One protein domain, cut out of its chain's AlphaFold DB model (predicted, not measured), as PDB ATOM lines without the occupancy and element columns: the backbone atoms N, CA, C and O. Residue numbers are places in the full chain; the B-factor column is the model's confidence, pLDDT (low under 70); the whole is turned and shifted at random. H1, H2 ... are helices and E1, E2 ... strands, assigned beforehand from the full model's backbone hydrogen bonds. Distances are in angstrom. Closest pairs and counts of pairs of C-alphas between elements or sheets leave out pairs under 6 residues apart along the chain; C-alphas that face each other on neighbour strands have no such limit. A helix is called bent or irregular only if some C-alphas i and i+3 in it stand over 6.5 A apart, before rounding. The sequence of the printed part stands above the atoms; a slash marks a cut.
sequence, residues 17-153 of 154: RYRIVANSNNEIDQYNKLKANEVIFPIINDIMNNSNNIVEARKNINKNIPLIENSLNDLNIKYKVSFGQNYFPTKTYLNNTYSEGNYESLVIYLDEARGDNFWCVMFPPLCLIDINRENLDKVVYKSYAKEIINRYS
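What this domain is: This is residues 17 to 153 of the 154 residues of the protein "Stage II sporulation protein R" of Mycoplasma sp. CAG:472 (UniProt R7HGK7). A twisted sheet of four strands has two bent helices, H1 and H2, over one face as a second layer, the chain folding back between them so that they run opposite ways. The edge strand E2 and its neighbour E5 bend sharply, and their far ends run on into a small hairpin, E3 and E4, away from those helices; short H3 sits beside edge strand E6, and H4 lies outside it at that end. The 137 printed residues run E1 H1 H2 E2 E3 E4 E5 E6 H3 H4, four named helices and six named strands, mixed in class. The large sheet has the order E2, E5, E1, E6 and is mixed; the whole is compact, with a radius of gyration of the C-alphas of 14.8 A and spans of 39 by 31 by 29 A.

How they stand to each other: Start at the inner strand E1, residues 17 to 21. E5, residues 101 to 110, is its parallel neighbour, with N 19 and O 106 at 2.9 A. E6, residues 117 to 123, is its antiparallel neighbour, with N 18 and O 120 at 2.9 A. Beyond E5 look for E2, residues 79 to 88, antiparallel to it, with N 82 and O 107 at 2.8 A. E2 bends by 106 degrees at residue 84, and E5 by 98 degrees at residue 104. E3, residues 91 to 93, and E4, residues 96 to 98, form an antiparallel hairpin, with N 93 and O 96 at 2.8 A. H1, residues 27 to 49, was assigned as one helix by its hydrogen bonds but is bent, C-alphas 39 and 42 being 6.7 A apart; its arms are H1a, residues 27 to 39, and H1b, residues 42 to 49. H2, residues 54 to 73, likewise one helix by its hydrogen bonds, is bent, C-alphas 63 and 66 being 7.4 A apart, with arms H2a, residues 54 to 63, and H2b, residues 66 to 73. The four arms are on the sheet, H1a at a height over the sheet of 8.2 A and H2a at 9.3 A. H1b and H2a are a helical hairpin and touch, closest at the C-alphas of Ile 47 and Asn 60, 5.9 A. H3, residues 127 to 130, is on the sheet but over none of its strands. It only just touches H4, residues 138 to 152, with 3 pairs of C-alphas within 8 A, closest at Ile 129 and Tyr 141, 7.1 A; H4 is not on the sheet. Each O i to N i+4 pair is within hydrogen-bond range in H1a, H1b, H2a, H2b and H4; H3 is too short for one.

Where its parts are: Find C-alpha 17 at (-13.501, 14.574, -9.298), where E1 begins. H1a starts at C-alpha 27, (-0.355, 35.643, -7.243), and runs 18.6 A. E5 measures 21.0 A, E2 and E6 18.4 A each, and H4 21.8 A, ending at C-alpha 152, (-25.812, 9.272, -15.357).

The domain as a whole: The C-alphas of Asn 76 and Val 139 are the two farthest apart, at 40.4 A. The printed part has no cut and no long link. Its mean pLDDT is 92.7; residues 131 to 135, between H3 and H4, are under 70.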
ATOM      1  N   ARG A  17     -13.820  13.157  -9.500       97.38
ATOM      2  CA  ARG A  17     -13.501  14.574  -9.298       97.38
ATOM      3  C   ARG A  17     -12.284  14.980 -10.119       97.38
ATOM      4  O   ARG A  17     -11.426  14.164 -10.436       97.38
ATOM      5  N   TYR A  18     -12.184  16.265 -10.399       97.56
ATOM      6  CA  TYR A  18     -11.004  16.886 -10.978       97.56
ATOM      7  C   TYR A  18     -10.484  17.952 -10.018       97.56
ATOM      8  O   TYR A  18     -11.288  18.661  -9.408       97.56
ATOM      9  N   ARG A  19      -9.162  18.043  -9.839       97.50
ATOM     10  CA  ARG A  19      -8.532  19.050  -8.975       97.50
ATOM     11  C   ARG A  19      -7.169  19.485  -9.503       97.50
ATOM     12  O   ARG A  19      -6.357  18.642  -9.862       97.50
ATOM     13  N   ILE A  20      -6.882  20.781  -9.426       97.94
ATOM     14  CA  ILE A  20      -5.525  21.324  -9.576       97.94
ATOM     15  C   ILE A  20      -5.148  22.037  -8.285       97.94
ATOM     16  O   ILE A  20      -5.914  22.871  -7.801       97.94
ATOM     17  N   VAL A  21      -3.985  21.711  -7.727       98.38
ATOM     18  CA  VAL A  21      -3.445  22.321  -6.508       98.38
ATOM     19  C   VAL A  21      -2.268  23.219  -6.885       98.38
ATOM     20  O   VAL A  21      -1.304  22.733  -7.475       98.38
ATOM     21  N   ALA A  22      -2.359  24.517  -6.574       98.38
ATOM     22  CA  ALA A  22      -1.274  25.467  -6.822       98.38
ATOM     23  C   ALA A  22      -0.062  25.186  -5.928       98.38
ATOM     24  O   ALA A  22      -0.208  24.665  -4.822       98.38
ATOM     25  N   ASN A  23       1.115  25.626  -6.370       98.31
ATOM     26  CA  ASN A  23       2.341  25.579  -5.580       98.31
ATOM     27  C   ASN A  23       2.189  26.295  -4.221       98.31
ATOM     28  O   ASN A  23       2.418  25.694  -3.173       98.31
ATOM     29  N   SER A  24       1.721  27.547  -4.234       98.50
ATOM     30  CA  SER A  24       1.415  28.356  -3.047       98.50
ATOM     31  C   SER A  24       0.261  29.339  -3.313       98.50
ATOM     32  O   SER A  24      -0.382  29.279  -4.361       98.50
ATOM     33  N   ASN A  25      -0.014  30.244  -2.366       98.31
ATOM     34  CA  ASN A  25      -1.059  31.274  -2.469       98.31
ATOM     35  C   ASN A  25      -0.565  32.632  -2.984       98.31
ATOM     36  O   ASN A  25      -1.333  33.591  -2.972       98.31
ATOM     37  N   ASN A  26       0.688  32.738  -3.437       98.25
ATOM     38  CA  ASN A  26       1.132  33.953  -4.122       98.25
ATOM     39  C   ASN A  26       0.433  34.101  -5.492       98.25
ATOM     40  O   ASN A  26      -0.053  33.128  -6.072       98.25
ATOM     41  N   GLU A  27       0.384  35.326  -6.013       98.06
ATOM     42  CA  GLU A  27      -0.355  35.643  -7.243       98.06
ATOM     43  C   GLU A  27       0.128  34.840  -8.460       98.06
ATOM     44  O   GLU A  27      -0.688  34.372  -9.256       98.06
ATOM     45  N   ILE A  28       1.441  34.624  -8.581       97.44
ATOM     46  CA  ILE A  28       2.058  33.902  -9.702       97.44
ATOM     47  C   ILE A  28       1.629  32.430  -9.696       97.44
ATOM     48  O   ILE A  28       1.248  31.888 -10.731       97.44
ATOM     49  N   ASP A  29       1.631  31.785  -8.533       98.12
ATOM     50  CA  ASP A  29       1.258  30.381  -8.384       98.12
ATOM     51  C   ASP A  29      -0.244  30.168  -8.600       98.12
ATOM     52  O   ASP A  29      -0.663  29.178  -9.209       98.12
ATOM     53  N   GLN A  30      -1.071  31.117  -8.153       98.25
ATOM     54  CA  GLN A  30      -2.507  31.098  -8.426       98.25
ATOM     55  C   GLN A  30      -2.796  31.288  -9.919       98.25
ATOM     56  O   GLN A  30      -3.636  30.577 -10.475       98.25
ATOM     57  N   TYR A  31      -2.059  32.175 -10.588       97.19
ATOM     58  CA  TYR A  31      -2.131  32.363 -12.034       97.19
ATOM     59  C   TYR A  31      -1.680  31.119 -12.811       97.19
ATOM     60  O   TYR A  31      -2.372  30.678 -13.727       97.19
ATOM     61  N   ASN A  32      -0.578  30.492 -12.401       97.31
ATOM     62  CA  ASN A  32      -0.081  29.249 -12.990       97.31
ATOM     63  C   ASN A  32      -1.101  28.106 -12.875       97.31
ATOM     64  O   ASN A  32      -1.312  27.369 -13.837       97.31
ATOM     65  N   LYS A  33      -1.806  27.994 -11.741       97.81
ATOM     66  CA  LYS A  33      -2.933  27.060 -11.583       97.81
ATOM     67  C   LYS A  33      -4.062  27.337 -12.577       97.81
ATOM     68  O   LYS A  33      -4.615  26.390 -13.134       97.81
ATOM     69  N   LEU A  34      -4.425  28.603 -12.787       96.19
ATOM     70  CA  LEU A  34      -5.472  28.974 -13.747       96.19
ATOM     71  C   LEU A  34      -5.058  28.636 -15.184       96.19
ATOM     72  O   LEU A  34      -5.846  28.030 -15.902       96.19
ATOM     73  N   LYS A  35      -3.808  28.923 -15.564       96.75
ATOM     74  CA  LYS A  35      -3.247  28.524 -16.862       96.75
ATOM     75  C   LYS A  35      -3.230  27.015 -17.068       96.75
ATOM     76  O   LYS A  35      -3.645  26.537 -18.116       96.75
ATOM     77  N   ALA A  36      -2.794  26.259 -16.059       97.12
ATOM     78  CA  ALA A  36      -2.844  24.801 -16.094       97.12
ATOM     79  C   ALA A  36      -4.277  24.305 -16.332       97.12
ATOM     80  O   ALA A  36      -4.503  23.414 -17.146       97.12
ATOM     81  N   ASN A  37      -5.262  24.920 -15.672       95.56
ATOM     82  CA  ASN A  37      -6.661  24.585 -15.901       95.56
ATOM     83  C   ASN A  37      -7.119  24.901 -17.328       95.56
ATOM     84  O   ASN A  37      -7.806  24.084 -17.930       95.56
ATOM     85  N   GLU A  38      -6.741  26.061 -17.864       94.94
ATOM     86  CA  GLU A  38      -7.094  26.502 -19.216       94.94
ATOM     87  C   GLU A  38      -6.606  25.520 -20.289       94.94
ATOM     88  O   GLU A  38      -7.382  25.152 -21.170       94.94
ATOM     89  N   VAL A  39      -5.365  25.031 -20.183       95.94
ATOM     90  CA  VAL A  39      -4.800  24.090 -21.168       95.94
ATOM     91  C   VAL A  39      -5.329  22.661 -21.005       95.94
ATOM     92  O   VAL A  39      -5.501  21.951 -21.994       95.94
ATOM     93  N   ILE A  40      -5.643  22.233 -19.775       95.56
ATOM     94  CA  ILE A  40      -6.164  20.884 -19.498       95.56
ATOM     95  C   ILE A  40      -7.655  20.773 -19.825       95.56
ATOM     96  O   ILE A  40      -8.126  19.716 -20.255       95.56
ATOM     97  N   PHE A  41      -8.429  21.833 -19.600       93.81
ATOM     98  CA  PHE A  41      -9.885  21.764 -19.657       93.81
ATOM     99  C   PHE A  41     -10.451  21.266 -21.003       93.81
ATOM    100  O   PHE A  41     -11.350  20.421 -20.965       93.81
ATOM    101  N   PRO A  42      -9.934  21.671 -22.181       94.69
ATOM    102  CA  PRO A  42     -10.366  21.113 -23.462       94.69
ATOM    103  C   PRO A  42     -10.215  19.588 -23.541       94.69
ATOM    104  O   PRO A  42     -11.108  18.915 -24.054       94.69
ATOM    105  N   ILE A  43      -9.138  19.036 -22.970       96.12
ATOM    106  CA  ILE A  43      -8.895  17.589 -22.913       96.12
ATOM    107  C   ILE A  43      -9.930  16.927 -21.999       96.12
ATOM    108  O   ILE A  43     -10.540  15.932 -22.373       96.12
ATOM    109  N   ILE A  44     -10.185  17.497 -20.818       94.69
ATOM    110  CA  ILE A  44     -11.205  16.987 -19.885       94.69
ATOM    111  C   ILE A  44     -12.594  16.989 -20.524       94.69
ATOM    112  O   ILE A  44     -13.325  16.004 -20.404       94.69
ATOM    113  N   ASN A  45     -12.947  18.068 -21.222       93.38
ATOM    114  CA  ASN A  45     -14.206  18.183 -21.947       93.38
ATOM    115  C   ASN A  45     -14.327  17.101 -23.033       93.38
ATOM    116  O   ASN A  45     -15.354  16.429 -23.105       93.38
ATOM    117  N   ASP A  46     -13.279  16.875 -23.828       95.56
ATOM    118  CA  ASP A  46     -13.271  15.820 -24.847       95.56
ATOM    119  C   ASP A  46     -13.399  14.414 -24.238       95.56
ATOM    120  O   ASP A  46     -14.240  13.625 -24.673       95.56
ATOM    121  N   ILE A  47     -12.659  14.112 -23.163       96.00
ATOM    122  CA  ILE A  47     -12.781  12.833 -22.442       96.00
ATOM    123  C   ILE A  47     -14.236  12.617 -22.006       96.00
ATOM    124  O   ILE A  47     -14.768  11.521 -22.190       96.00
ATOM    125  N   MET A  48     -14.896  13.633 -21.440       93.94
ATOM    126  CA  MET A  48     -16.274  13.502 -20.954       93.94
ATOM    127  C   MET A  48     -17.306  13.393 -22.078       93.94
ATOM    128  O   MET A  48     -18.220  12.580 -21.964       93.94
ATOM    129  N   ASN A  49     -17.141  14.124 -23.183       92.94
ATOM    130  CA  ASN A  49     -18.023  14.001 -24.350       92.94
ATOM    131  C   ASN A  49     -17.933  12.620 -25.014       92.94
ATOM    132  O   ASN A  49     -18.904  12.159 -25.608       92.94
ATOM    133  N   ASN A  50     -16.796  11.938 -24.864       94.50
ATOM    134  CA  ASN A  50     -16.571  10.585 -25.370       94.50
ATOM    135  C   ASN A  50     -16.772   9.485 -24.305       94.50
ATOM    136  O   ASN A  50     -16.322   8.355 -24.504       94.50
ATOM    137  N   SER A  51     -17.411   9.793 -23.168       94.44
ATOM    138  CA  SER A  51     -17.652   8.837 -22.075       94.44
ATOM    139  C   SER A  51     -19.130   8.785 -21.681       94.44
ATOM    140  O   SER A  51     -19.661   9.720 -21.082       94.44
ATOM    141  N   ASN A  52     -19.795   7.658 -21.945       90.75
ATOM    142  CA  ASN A  52     -21.218   7.484 -21.624       90.75
ATOM    143  C   ASN A  52     -21.456   7.000 -20.189       90.75
ATOM    144  O   ASN A  52     -22.525   7.212 -19.625       90.75
ATOM    145  N   ASN A  53     -20.469   6.332 -19.597       94.06
ATOM    146  CA  ASN A  53     -20.546   5.750 -18.260       94.06
ATOM    147  C   ASN A  53     -19.199   5.874 -17.528       94.06
ATOM    148  O   ASN A  53     -18.177   6.228 -18.123       94.06
ATOM    149  N   ILE A  54     -19.184   5.568 -16.227       95.38
ATOM    150  CA  ILE A  54     -17.990   5.740 -15.389       95.38
ATOM    151  C   ILE A  54     -16.835   4.813 -15.806       95.38
ATOM    152  O   ILE A  54     -15.668   5.158 -15.629       95.38
ATOM    153  N   VAL A  55     -17.135   3.647 -16.388       96.38
ATOM    154  CA  VAL A  55     -16.120   2.698 -16.871       96.38
ATOM    155  C   VAL A  55     -15.396   3.274 -18.088       96.38
ATOM    156  O   VAL A  55     -14.164   3.284 -18.125       96.38
ATOM    157  N   GLU A  56     -16.145   3.818 -19.048       97.06
ATOM    158  CA  GLU A  56     -15.593   4.544 -20.194       97.06
ATOM    159  C   GLU A  56     -14.818   5.783 -19.748       97.06
ATOM    160  O   GLU A  56     -13.696   5.979 -20.208       97.06
ATOM    161  N   ALA A  57     -15.343   6.548 -18.785       97.25
ATOM    162  CA  ALA A  57     -14.652   7.707 -18.228       97.25
ATOM    163  C   ALA A  57     -13.284   7.323 -17.644       97.25
ATOM    164  O   ALA A  57     -12.274   7.906 -18.028       97.25
ATOM    165  N   ARG A  58     -13.204   6.290 -16.794       98.31
ATOM    166  CA  ARG A  58     -11.925   5.784 -16.252       98.31
ATOM    167  C   ARG A  58     -10.959   5.353 -17.352       98.31
ATOM    168  O   ARG A  58      -9.767   5.657 -17.279       98.31
ATOM    169  N   LYS A  59     -11.453   4.634 -18.364       98.38
ATOM    170  CA  LYS A  59     -10.640   4.175 -19.500       98.38
ATOM    171  C   LYS A  59     -10.085   5.361 -20.289       98.38
ATOM    172  O   LYS A  59      -8.889   5.398 -20.574       98.38
ATOM    173  N   ASN A  60     -10.938   6.327 -20.612       98.31
ATOM    174  CA  ASN A  60     -10.577   7.502 -21.393       98.31
ATOM    175  C   ASN A  60      -9.650   8.441 -20.613       98.31
ATOM    176  O   ASN A  60      -8.720   8.971 -21.212       98.31
ATOM    177  N   ILE A  61      -9.826   8.594 -19.294       98.31
ATOM    178  CA  ILE A  61      -8.890   9.345 -18.446       98.31
ATOM    179  C   ILE A  61      -7.503   8.709 -18.519       98.31
ATOM    180  O   ILE A  61      -6.562   9.379 -18.926       98.31
ATOM    181  N   ASN A  62      -7.381   7.411 -18.214       98.38
ATOM    182  CA  ASN A  62      -6.090   6.713 -18.253       98.38
ATOM    183  C   ASN A  62      -5.412   6.811 -19.625       98.38
ATOM    184  O   ASN A  62      -4.217   7.084 -19.704       98.38
ATOM    185  N   LYS A  63      -6.180   6.634 -20.708       98.44
ATOM    186  CA  LYS A  63      -5.670   6.750 -22.080       98.44
ATOM    187  C   LYS A  63      -5.101   8.144 -22.380       98.44
ATOM    188  O   LYS A  63      -4.145   8.245 -23.142       98.44
ATOM    189  N   ASN A  64      -5.684   9.198 -21.807       98.25
ATOM    190  CA  ASN A  64      -5.326  10.588 -22.086       98.25
ATOM    191  C   ASN A  64      -4.392  11.224 -21.041       98.25
ATOM    192  O   ASN A  64      -4.041  12.390 -21.208       98.25
ATOM    193  N   ILE A  65      -3.935  10.496 -20.010       98.38
ATOM    194  CA  ILE A  65      -2.918  11.009 -19.066       98.38
ATOM    195  C   ILE A  65      -1.679  11.549 -19.804       98.38
ATOM    196  O   ILE A  65      -1.317  12.691 -19.530       98.38
ATOM    197  N   PRO A  66      -1.086  10.845 -20.793       97.94
ATOM    198  CA  PRO A  66       0.067  11.380 -21.519       97.94
ATOM    199  C   PRO A  66      -0.230  12.693 -22.255       97.94
ATOM    200  O   PRO A  66       0.631  13.558 -22.358       97.94
ATOM    201  N   LEU A  67      -1.457  12.871 -22.761       97.38
ATOM    202  CA  LEU A  67      -1.865  14.113 -23.422       97.38
ATOM    203  C   LEU A  67      -1.992  15.267 -22.414       97.38
ATOM    204  O   LEU A  67      -1.562  16.380 -22.707       97.38
ATOM    205  N   ILE A  68      -2.532  14.990 -21.224       97.38
ATOM    206  CA  ILE A  68      -2.600  15.952 -20.113       97.38
ATOM    207  C   ILE A  68      -1.187  16.379 -19.700       97.38
ATOM    208  O   ILE A  68      -0.912  17.574 -19.624       97.38
ATOM    209  N   GLU A  69      -0.282  15.425 -19.480       97.31
ATOM    210  CA  GLU A  69       1.118  15.702 -19.124       97.31
ATOM    211  C   GLU A  69       1.821  16.530 -20.209       97.31
ATOM    212  O   GLU A  69       2.448  17.545 -19.907       97.31
ATOM    213  N   ASN A  70       1.626  16.183 -21.484       96.62
ATOM    214  CA  ASN A  70       2.176  16.951 -22.598       96.62
ATOM    215  C   ASN A  70       1.674  18.401 -22.624       96.62
ATOM    216  O   ASN A  70       2.483  19.300 -22.821       96.62
ATOM    217  N   SER A  71       0.384  18.646 -22.366       95.94
ATOM    218  CA  SER A  71      -0.166  20.013 -22.320       95.94
ATOM    219  C   SER A  71       0.414  20.873 -21.189       95.94
ATOM    220  O   SER A  71       0.459  22.096 -21.295       95.94
ATOM    221  N   LEU A  72       0.879  20.240 -20.107       96.06
ATOM    222  CA  LEU A  72       1.502  20.922 -18.972       96.06
ATOM    223  C   LEU A  72       2.984  21.235 -19.204       96.06
ATOM    224  O   LEU A  72       3.495  22.186 -18.611       96.06
ATOM    225  N   ASN A  73       3.674  20.469 -20.057       95.06
ATOM    226  CA  ASN A  73       5.096  20.682 -20.353       95.06
ATOM    227  C   ASN A  73       5.371  22.090 -20.900       95.06
ATOM    228  O   ASN A  73       6.380  22.698 -20.544       95.06
ATOM    229  N   ASP A  74       4.439  22.638 -21.683       88.81
ATOM    230  CA  ASP A  74       4.552  23.973 -22.283       88.81
ATOM    231  C   ASP A  74       4.522  25.110 -21.247       88.81
ATOM    232  O   ASP A  74       4.905  26.242 -21.545       88.81
ATOM    233  N   LEU A  75       4.098  24.828 -20.010       91.00
ATOM    234  CA  LEU A  75       4.038  25.819 -18.936       91.00
ATOM    235  C   LEU A  75       5.368  25.987 -18.188       91.00
ATOM    236  O   LEU A  75       5.507  26.951 -17.440       91.00
ATOM    237  N   ASN A  76       6.340  25.087 -18.385       90.88
ATOM    238  CA  ASN A  76       7.634  25.089 -17.688       90.88
ATOM    239  C   ASN A  76       7.509  25.114 -16.143       90.88
ATOM    240  O   ASN A  76       8.244  25.815 -15.448       90.88
ATOM    241  N   ILE A  77       6.557  24.345 -15.604       93.44
ATOM    242  CA  ILE A  77       6.293  24.173 -14.164       93.44
ATOM    243  C   ILE A  77       6.473  22.693 -13.828       93.44
ATOM    244  O   ILE A  77       6.086  21.835 -14.625       93.44
ATOM    245  N   LYS A  78       7.028  22.352 -12.658       97.50
ATOM    246  CA  LYS A  78       7.024  20.950 -12.223       97.50
ATOM    247  C   LYS A  78       5.598  20.551 -11.882       97.50
ATOM    248  O   LYS A  78       4.864  21.297 -11.240       97.50
ATOM    249  N   TYR A  79       5.215  19.344 -12.267       98.12
ATOM    250  CA  TYR A  79       3.890  18.833 -11.973       98.12
ATOM    251  C   TYR A  79       3.923  17.349 -11.627       98.12
ATOM    252  O   TYR A  79       4.862  16.620 -11.947       98.12
ATOM    253  N   LYS A  80       2.849  16.897 -10.985       98.31
ATOM    254  CA  LYS A  80       2.517  15.482 -10.834       98.31
ATOM    255  C   LYS A  80       1.048  15.280 -11.163       98.31
ATOM    256  O   LYS A  80       0.186  15.897 -10.537       98.31
ATOM    257  N   VAL A  81       0.767  14.372 -12.092       98.38
ATOM    258  CA  VAL A  81      -0.592  13.918 -12.396       98.38
ATOM    259  C   VAL A  81      -0.878  12.647 -11.597       98.38
ATOM    260  O   VAL A  81      -0.061  11.730 -11.538       98.38
ATOM    261  N   SER A  82      -2.027  12.588 -10.930       98.44
ATOM    262  CA  SER A  82      -2.468  11.418 -10.173       98.44
ATOM    263  C   SER A  82      -3.926  11.116 -10.468       98.44
ATOM    264  O   SER A  82      -4.808  11.904 -10.133       98.44
ATOM    265  N   PHE A  83      -4.182   9.952 -11.061       98.62
ATOM    266  CA  PHE A  83      -5.528   9.425 -11.226       98.62
ATOM    267  C   PHE A  83      -5.755   8.230 -10.297       98.62
ATOM    268  O   PHE A  83      -4.928   7.323 -10.231       98.62
ATOM    269  N   GLY A  84      -6.867   8.243  -9.561       98.19
ATOM    270  CA  GLY A  84      -7.226   7.205  -8.596       98.19
ATOM    271  C   GLY A  84      -7.774   7.804  -7.305       98.19
ATOM    272  O   GLY A  84      -8.368   8.882  -7.312       98.19
ATOM    273  N   GLN A  85      -7.575   7.115  -6.181       98.06
ATOM    274  CA  GLN A  85      -8.023   7.595  -4.873       98.06
ATOM    275  C   GLN A  85      -7.091   8.687  -4.342       98.06
ATOM    276  O   GLN A  85      -5.918   8.428  -4.086       98.06
ATOM    277  N   ASN A  86      -7.615   9.900  -4.158       98.31
ATOM    278  CA  ASN A  86      -6.872  11.019  -3.583       98.31
ATOM    279  C   ASN A  86      -7.623  11.636  -2.405       98.31
ATOM    280  O   ASN A  86      -8.851  11.747  -2.421       98.31
ATOM    281  N   TYR A  87      -6.868  12.126  -1.425       96.75
ATOM    282  CA  TYR A  87      -7.431  12.808  -0.269       96.75
ATOM    283  C   TYR A  87      -8.015  14.172  -0.648       96.75
ATOM    284  O   TYR A  87      -7.355  14.997  -1.295       96.75
ATOM    285  N   PHE A  88      -9.239  14.438  -0.203       96.38
ATOM    286  CA  PHE A  88      -9.861  15.756  -0.206       96.38
ATOM    287  C   PHE A  88     -10.199  16.160   1.231       96.38
ATOM    288  O   PHE A  88     -10.751  15.339   1.963       96.38
ATOM    289  N   PRO A  89      -9.946  17.425   1.617       94.50
ATOM    290  CA  PRO A  89     -10.549  17.975   2.823       94.50
ATOM    291  C   PRO A  89     -12.067  18.083   2.636       94.50
ATOM    292  O   PRO A  89     -12.567  17.980   1.512       94.50
ATOM    293  N   THR A  90     -12.792  18.359   3.718       95.38
ATOM    294  CA  THR A  90     -14.239  18.609   3.671       95.38
ATOM    295  C   THR A  90     -14.579  19.649   2.595       95.38
ATOM    296  O   THR A  90     -13.978  20.725   2.535       95.38
ATOM    297  N   LYS A  91     -15.541  19.329   1.721       93.00
ATOM    298  CA  LYS A  91     -15.980  20.193   0.614       93.00
ATOM    299  C   LYS A  91     -17.474  20.474   0.697       93.00
ATOM    300  O   LYS A  91     -18.267  19.573   0.947       93.00
ATOM    301  N   THR A  92     -17.864  21.705   0.379       90.19
ATOM    302  CA  THR A  92     -19.271  22.076   0.187       90.19
ATOM    303  C   THR A  92     -19.554  22.276  -1.296       90.19
ATOM    304  O   THR A  92     -18.855  23.035  -1.965       90.19
ATOM    305  N   TYR A  93     -20.586  21.611  -1.810       88.25
ATOM    306  CA  TYR A  93     -20.989  21.675  -3.214       88.25
ATOM    307  C   TYR A  93     -22.502  21.489  -3.361       88.25
ATOM    308  O   TYR A  93     -23.086  20.607  -2.737       88.25
ATOM    309  N   LEU A  94     -23.152  22.344  -4.161       84.56
ATOM    310  CA  LEU A  94     -24.613  22.355  -4.359       84.56
ATOM    311  C   LEU A  94     -25.439  22.322  -3.054       84.56
ATOM    312  O   LEU A  94     -26.494  21.699  -2.994       84.56
ATOM    313  N   ASN A  95     -24.991  23.047  -2.020       85.81
ATOM    314  CA  ASN A  95     -25.558  23.064  -0.657       85.81
ATOM    315  C   ASN A  95     -25.422  21.751   0.140       85.81
ATOM    316  O   ASN A  95     -26.030  21.632   1.199       85.81
ATOM    317  N   ASN A  96     -24.624  20.796  -0.333       88.25
ATOM    318  CA  ASN A  96     -24.292  19.579   0.397       88.25
ATOM    319  C   ASN A  96     -22.850  19.653   0.899       88.25
ATOM    320  O   ASN A  96     -21.969  20.147   0.190       88.25
ATOM    321  N   THR A  97     -22.612  19.145   2.102       92.56
ATOM    322  CA  THR A  97     -21.271  18.999   2.671       92.56
ATOM    323  C   THR A  97     -20.834  17.549   2.531       92.56
ATOM    324  O   THR A  97     -21.537  16.635   2.953       92.56
ATOM    325  N   TYR A  98     -19.669  17.352   1.928       93.62
ATOM    326  CA  TYR A  98     -19.012  16.066   1.762       93.62
ATOM    327  C   TYR A  98     -17.823  16.041   2.711       93.62
ATOM    328  O   TYR A  98     -16.983  16.943   2.652       93.62
ATOM    329  N   SER A  99     -17.779  15.036   3.586       95.94
ATOM    330  CA  SER A  99     -16.703  14.856   4.558       95.94
ATOM    331  C   SER A  99     -15.334  14.767   3.889       95.94
ATOM    332  O   SER A  99     -15.208  14.516   2.693       95.94
ATOM    333  N   GLU A 100     -14.283  14.968   4.667       97.12
ATOM    334  CA  GLU A 100     -12.942  14.640   4.208       97.12
ATOM    335  C   GLU A 100     -12.770  13.131   3.987       97.12
ATOM    336  O   GLU A 100     -13.470  12.306   4.580       97.12
ATOM    337  N   GLY A 101     -11.843  12.768   3.107       97.00
ATOM    338  CA  GLY A 101     -11.563  11.374   2.793       97.00
ATOM    339  C   GLY A 101     -10.960  11.188   1.410       97.00
ATOM    340  O   GLY A 101     -10.666  12.152   0.700       97.00
ATOM    341  N   ASN A 102     -10.774   9.926   1.032       97.19
ATOM    342  CA  ASN A 102     -10.301   9.565  -0.296       97.19
ATOM    343  C   ASN A 102     -11.469   9.486  -1.279       97.19
ATOM    344  O   ASN A 102     -12.475   8.829  -1.014       97.19
ATOM    345  N   TYR A 103     -11.308  10.163  -2.409       97.50
ATOM    346  CA  TYR A 103     -12.269  10.188  -3.501       97.50
ATOM    347  C   TYR A 103     -11.576   9.819  -4.803       97.50
ATOM    348  O   TYR A 103     -10.406  10.150  -5.005       97.50
ATOM    349  N   GLU A 104     -12.311   9.171  -5.705       98.38
ATOM    350  CA  GLU A 104     -11.812   8.922  -7.051       98.38
ATOM    351  C   GLU A 104     -11.674  10.253  -7.793       98.38
ATOM    352  O   GLU A 104     -12.627  11.031  -7.910       98.38
ATOM    353  N   SER A 105     -10.467  10.549  -8.259       98.44
ATOM    354  CA  SER A 105     -10.185  11.832  -8.880       98.44
ATOM    355  C   SER A 105      -8.950  11.824  -9.762       98.44
ATOM    356  O   SER A 105      -7.994  11.094  -9.498       98.44
ATOM    357  N   LEU A 106      -8.948  12.727 -10.736       98.56
ATOM    358  CA  LEU A 106      -7.754  13.212 -11.412       98.56
ATOM    359  C   LEU A 106      -7.249  14.467 -10.686       98.56
ATOM    360  O   LEU A 106      -7.964  15.468 -10.606       98.56
ATOM    361  N   VAL A 107      -6.031  14.414 -10.148       98.62
ATOM    362  CA  VAL A 107      -5.398  15.533  -9.443       98.62
ATOM    363  C   VAL A 107      -4.088  15.918 -10.108       98.62
ATOM    364  O   VAL A 107      -3.230  15.065 -10.330       98.62
ATOM    365  N   ILE A 108      -3.928  17.211 -10.376       98.50
ATOM    366  CA  ILE A 108      -2.682  17.816 -10.830       98.50
ATOM    367  C   ILE A 108      -2.108  18.612  -9.659       98.50
ATOM    368  O   ILE A 108      -2.743  19.530  -9.137       98.50
ATOM    369  N   TYR A 109      -0.914  18.233  -9.232       98.50
ATOM    370  CA  TYR A 109      -0.145  18.919  -8.200       98.50
ATOM    371  C   TYR A 109       0.915  19.769  -8.899       98.50
ATOM    372  O   TYR A 109       1.717  19.209  -9.643       98.50
ATOM    373  N   LEU A 110       0.896  21.090  -8.703       98.38
ATOM    374  CA  LEU A 110       1.896  22.007  -9.263       98.38
ATOM    375  C   LEU A 110       2.975  22.292  -8.218       98.38
ATOM    376  O   LEU A 110       2.646  22.665  -7.092       98.38
ATOM    377  N   ASP A 111       4.237  22.100  -8.599       97.75
ATOM    378  CA  ASP A 111       5.424  22.182  -7.743       97.75
ATOM    379  C   ASP A 111       5.205  21.509  -6.371       97.75
ATOM    380  O   ASP A 111       5.065  20.287  -6.301       97.75
ATOM    381  N   GLU A 112       5.168  22.272  -5.274       97.81
ATOM    382  CA  GLU A 112       5.000  21.734  -3.917       97.81
ATOM    383  C   GLU A 112       3.536  21.514  -3.511       97.81
ATOM    384  O   GLU A 112       3.269  20.902  -2.475       97.81
ATOM    385  N   ALA A 113       2.586  21.999  -4.312       97.75
ATOM    386  CA  ALA A 113       1.150  21.820  -4.131       97.75
ATOM    387  C   ALA A 113       0.615  22.190  -2.730       97.75
ATOM    388  O   ALA A 113      -0.190  21.460  -2.143       97.75
ATOM    389  N   ARG A 114       1.060  23.327  -2.184       97.62
ATOM    390  CA  ARG A 114       0.666  23.829  -0.854       97.62
ATOM    391  C   ARG A 114      -0.384  24.938  -0.903       97.62
ATOM    392  O   ARG A 114      -0.815  25.411   0.144       97.62
ATOM    393  N   GLY A 115      -0.764  25.370  -2.101       97.12
ATOM    394  CA  GLY A 115      -1.684  26.473  -2.317       97.12
ATOM    395  C   GLY A 115      -3.143  26.065  -2.501       97.12
ATOM    396  O   GLY A 115      -3.546  24.897  -2.450       97.12
ATOM    397  N   ASP A 116      -3.947  27.079  -2.778       97.00
ATOM    398  CA  ASP A 116      -5.360  26.965  -3.055       97.00
ATOM    399  C   ASP A 116      -5.579  26.139  -4.316       97.00
ATOM    400  O   ASP A 116      -4.787  26.134  -5.263       97.00
ATOM    401  N   ASN A 117      -6.707  25.442  -4.346       95.31
ATOM    402  CA  ASN A 117      -7.027  24.486  -5.392       95.31
ATOM    403  C   ASN A 117      -8.287  24.881  -6.152       95.31
ATOM    404  O   ASN A 117      -9.236  25.415  -5.583       95.31
ATOM    405  N   PHE A 118      -8.288  24.569  -7.443       93.44
ATOM    406  CA  PHE A 118      -9.499  24.474  -8.248       93.44
ATOM    407  C   PHE A 118      -9.987  23.031  -8.194       93.44
ATOM    408  O   PHE A 118      -9.166  22.114  -8.234       93.44
ATOM    409  N   TRP A 119     -11.296  22.808  -8.108       95.25
ATOM    410  CA  TRP A 119     -11.858  21.466  -8.215       95.25
ATOM    411  C   TRP A 119     -13.291  21.500  -8.749       95.25
ATOM    412  O   TRP A 119     -14.015  22.466  -8.522       95.25
ATOM    413  N   CYS A 120     -13.698  20.424  -9.416       93.94
ATOM    414  CA  CYS A 120     -15.066  20.196  -9.884       93.94
ATOM    415  C   CYS A 120     -15.353  18.689  -9.983       93.94
ATOM    416  O   CYS A 120     -14.471  17.852  -9.751       93.94
ATOM    417  N   VAL A 121     -16.592  18.320 -10.306       95.12
ATOM    418  CA  VAL A 121     -16.966  16.925 -10.600       95.12
ATOM    419  C   VAL A 121     -16.929  16.726 -12.110       95.12
ATOM    420  O   VAL A 121     -17.728  17.324 -12.828       95.12
ATOM    421  N   MET A 122     -15.983  15.921 -12.598       94.88
ATOM    422  CA  MET A 122     -15.838  15.667 -14.034       94.88
ATOM    423  C   MET A 122     -16.731  14.526 -14.505       94.88
ATOM    424  O   MET A 122     -17.203  14.576 -15.626       94.88
ATOM    425  N   PHE A 123     -17.021  13.537 -13.656       95.25
ATOM    426  CA  PHE A 123     -18.022  12.517 -13.955       95.25
ATOM    427  C   PHE A 123     -18.989  12.355 -12.772       95.25
ATOM    428  O   PHE A 123     -18.524  12.034 -11.677       95.25
ATOM    429  N   PRO A 124     -20.310  12.544 -12.950       93.62
ATOM    430  CA  PRO A 124     -20.964  13.157 -14.116       93.62
ATOM    431  C   PRO A 124     -20.376  14.547 -14.466       93.62
ATOM    432  O   PRO A 124     -19.823  15.185 -13.571       93.62
ATOM    433  N   PRO A 125     -20.467  15.027 -15.725       92.06
ATOM    434  CA  PRO A 125     -19.740  16.203 -16.235       92.06
ATOM    435  C   PRO A 125     -20.275  17.552 -15.750       92.06
ATOM    436  O   PRO A 125     -20.727  18.390 -16.526       92.06
ATOM    437  N   LEU A 126     -20.178  17.796 -14.441       91.19
ATOM    438  CA  LEU A 126     -20.567  19.061 -13.816       91.19
ATOM    439  C   LEU A 126     -19.506  20.160 -13.984       91.19
ATOM    440  O   LEU A 126     -19.851  21.337 -13.946       91.19
ATOM    441  N   CYS A 127     -18.247  19.807 -14.262       87.06
ATOM    442  CA  CYS A 127     -17.188  20.779 -14.560       87.06
ATOM    443  C   CYS A 127     -17.581  21.791 -15.658       87.06
ATOM    444  O   CYS A 127     -17.184  22.951 -15.588       87.06
ATOM    445  N   LEU A 128     -18.393  21.379 -16.642       77.50
ATOM    446  CA  LEU A 128     -18.835  22.229 -17.759       77.50
ATOM    447  C   LEU A 128     -19.723  23.397 -17.307       77.50
ATOM    448  O   LEU A 128     -19.642  24.500 -17.848       77.50
ATOM    449  N   ILE A 129     -20.575  23.155 -16.310       80.06
ATOM    450  CA  ILE A 129     -21.460  24.183 -15.754       80.06
ATOM    451  C   ILE A 129     -20.782  24.967 -14.626       80.06
ATOM    452  O   ILE A 129     -21.142  26.119 -14.400       80.06
ATOM    453  N   ASP A 130     -19.779  24.386 -13.957       77.69
ATOM    454  CA  ASP A 130     -19.000  25.058 -12.908       77.69
ATOM    455  C   ASP A 130     -18.165  26.223 -13.448       77.69
ATOM    456  O   ASP A 130     -18.038  27.244 -12.777       77.69
ATOM    457  N   ILE A 131     -17.651  26.117 -14.674       67.81
ATOM    458  CA  ILE A 131     -16.891  27.202 -15.320       67.81
ATOM    459  C   ILE A 131     -17.789  28.384 -15.687       67.81
ATOM    460  O   ILE A 131     -17.356  29.530 -15.652       67.81
ATOM    461  N   ASN A 132     -19.064  28.122 -15.967       65.06
ATOM    462  CA  ASN A 132     -20.051  29.155 -16.269       65.06
ATOM    463  C   ASN A 132     -20.829  29.614 -15.029       65.06
ATOM    464  O   ASN A 132     -21.795  30.365 -15.156       65.06
ATOM    465  N   ARG A 133     -20.440  29.167 -13.826       69.94
ATOM    466  CA  ARG A 133     -21.223  29.360 -12.600       69.94
ATOM    467  C   ARG A 133     -21.482  30.827 -12.271       69.94
ATOM    468  O   ARG A 133     -22.568  31.137 -11.795       69.94
ATOM    469  N   GLU A 134     -20.518  31.710 -12.512       69.75
ATOM    470  CA  GLU A 134     -20.674  33.151 -12.249       69.75
ATOM    471  C   GLU A 134     -21.676  33.822 -13.201       69.75
ATOM    472  O   GLU A 134     -22.295  34.818 -12.839       69.75
ATOM    473  N   ASN A 135     -21.903  33.231 -14.378       69.81
ATOM    474  CA  ASN A 135     -22.808  33.743 -15.408       69.81
ATOM    475  C   ASN A 135     -24.223  33.142 -15.331       69.81
ATOM    476  O   ASN A 135     -25.085  33.487 -16.140       69.81
ATOM    477  N   LEU A 136     -24.477  32.220 -14.394       71.88
ATOM    478  CA  LEU A 136     -25.743  31.498 -14.272       71.88
ATOM    479  C   LEU A 136     -26.479  31.878 -12.985       71.88
ATOM    480  O   LEU A 136     -25.912  31.856 -11.893       71.88
ATOM    481  N   ASP A 137     -27.786  32.131 -13.096       81.19
ATOM    482  CA  ASP A 137     -28.648  32.219 -11.917       81.19
ATOM    483  C   ASP A 137     -28.580  30.910 -11.105       81.19
ATOM    484  O   ASP A 137     -28.521  29.799 -11.645       81.19
ATOM    485  N   LYS A 138     -28.602  31.032  -9.774       76.06
ATOM    486  CA  LYS A 138     -28.432  29.905  -8.846       76.06
ATOM    487  C   LYS A 138     -29.488  28.808  -9.027       76.06
ATOM    488  O   LYS A 138     -29.189  27.640  -8.770       76.06
ATOM    489  N   VAL A 139     -30.715  29.163  -9.409       78.31
ATOM    490  CA  VAL A 139     -31.801  28.215  -9.696       78.31
ATOM    491  C   VAL A 139     -31.509  27.473 -10.997       78.31
ATOM    492  O   VAL A 139     -31.589  26.245 -11.025       78.31
ATOM    493  N   VAL A 140     -31.089  28.197 -12.036       79.44
ATOM    494  CA  VAL A 140     -30.749  27.634 -13.352       79.44
ATOM    495  C   VAL A 140     -29.576  26.658 -13.247       79.44
ATOM    496  O   VAL A 140     -29.681  25.515 -13.690       79.44
ATOM    497  N   TYR A 141     -28.496  27.055 -12.570       81.19
ATOM    498  CA  TYR A 141     -27.332  26.194 -12.337       81.19
ATOM    499  C   TYR A 141     -27.710  24.881 -11.628       81.19
ATOM    500  O   TYR A 141     -27.272  23.801 -12.025       81.19
ATOM    501  N   LYS A 142     -28.579  24.948 -10.611       81.25
ATOM    502  CA  LYS A 142     -29.073  23.749  -9.919       81.25
ATOM    503  C   LYS A 142     -29.914  22.844 -10.816       81.25
ATOM    504  O   LYS A 142     -29.785  21.628 -10.696       81.25
ATOM    505  N   SER A 143     -30.749  23.414 -11.687       84.06
ATOM    506  CA  SER A 143     -31.547  22.640 -12.644       84.06
ATOM    507  C   SER A 143     -30.646  21.846 -13.586       84.06
ATOM    508  O   SER A 143     -30.782  20.628 -13.673       84.06
ATOM    509  N   TYR A 144     -29.642  22.495 -14.188       85.81
ATOM    510  CA  TYR A 144     -28.691  21.809 -15.067       85.81
ATOM    511  C   TYR A 144     -27.881  20.735 -14.346       85.81
ATOM    512  O   TYR A 144     -27.717  19.631 -14.866       85.81
ATOM    513  N   ALA A 145     -27.422  21.011 -13.123       86.25
ATOM    514  CA  ALA A 145     -26.722  20.009 -12.329       86.25
ATOM    515  C   ALA A 145     -27.600  18.771 -12.068       86.25
ATOM    516  O   ALA A 145     -27.129  17.641 -12.206       86.25
ATOM    517  N   LYS A 146     -28.883  18.977 -11.735       86.50
ATOM    518  CA  LYS A 146     -29.852  17.893 -11.518       86.50
ATOM    519  C   LYS A 146     -30.073  17.072 -12.790       86.50
ATOM    520  O   LYS A 146     -30.060  15.845 -12.730       86.50
ATOM    521  N   GLU A 147     -30.257  17.732 -13.929       87.81
ATOM    522  CA  GLU A 147     -30.450  17.074 -15.226       87.81
ATOM    523  C   GLU A 147     -29.252  16.206 -15.616       87.81
ATOM    524  O   GLU A 147     -29.433  15.056 -16.023       87.81
ATOM    525  N   ILE A 148     -28.032  16.727 -15.439       88.12
ATOM    526  CA  ILE A 148     -26.804  15.974 -15.700       88.12
ATOM    527  C   ILE A 148     -26.737  14.760 -14.775       88.12
ATOM    528  O   ILE A 148     -26.611  13.642 -15.262       88.12
ATOM    529  N   ILE A 149     -26.878  14.928 -13.458       87.56
ATOM    530  CA  ILE A 149     -26.781  13.799 -12.517       87.56
ATOM    531  C   ILE A 149     -27.818  12.716 -12.834       87.56
ATOM    532  O   ILE A 149     -27.469  11.537 -12.885       87.56
ATOM    533  N   ASN A 150     -29.063  13.094 -13.131       86.56
ATOM    534  CA  ASN A 150     -30.125  12.142 -13.463       86.56
ATOM    535  C   ASN A 150     -29.836  11.335 -14.736       86.56
ATOM    536  O   ASN A 150     -30.254  10.181 -14.831       86.56
ATOM    537  N   ARG A 151     -29.125  11.914 -15.711       86.38
ATOM    538  CA  ARG A 151     -28.722  11.217 -16.943       86.38
ATOM    539  C   ARG A 151     -27.761  10.062 -16.665       86.38
ATOM    540  O   ARG A 151     -27.860   9.039 -17.328       86.38
ATOM    541  N   TYR A 152     -26.871  10.232 -15.691       84.00
ATOM    542  CA  TYR A 152     -25.812   9.272 -15.357       84.00
ATOM    543  C   TYR A 152     -26.138   8.394 -14.136       84.00
ATOM    544  O   TYR A 152     -25.310   7.591 -13.728       84.00
ATOM    545  N   SER A 153     -27.329   8.545 -13.545       73.12
ATOM    546  CA  SER A 153     -27.798   7.749 -12.395       73.12
ATOM    547  C   SER A 153     -28.658   6.540 -12.799       73.12
ATOM    548  O   SER A 153     -29.383   6.010 -11.958       73.12
TER     549      SER A 153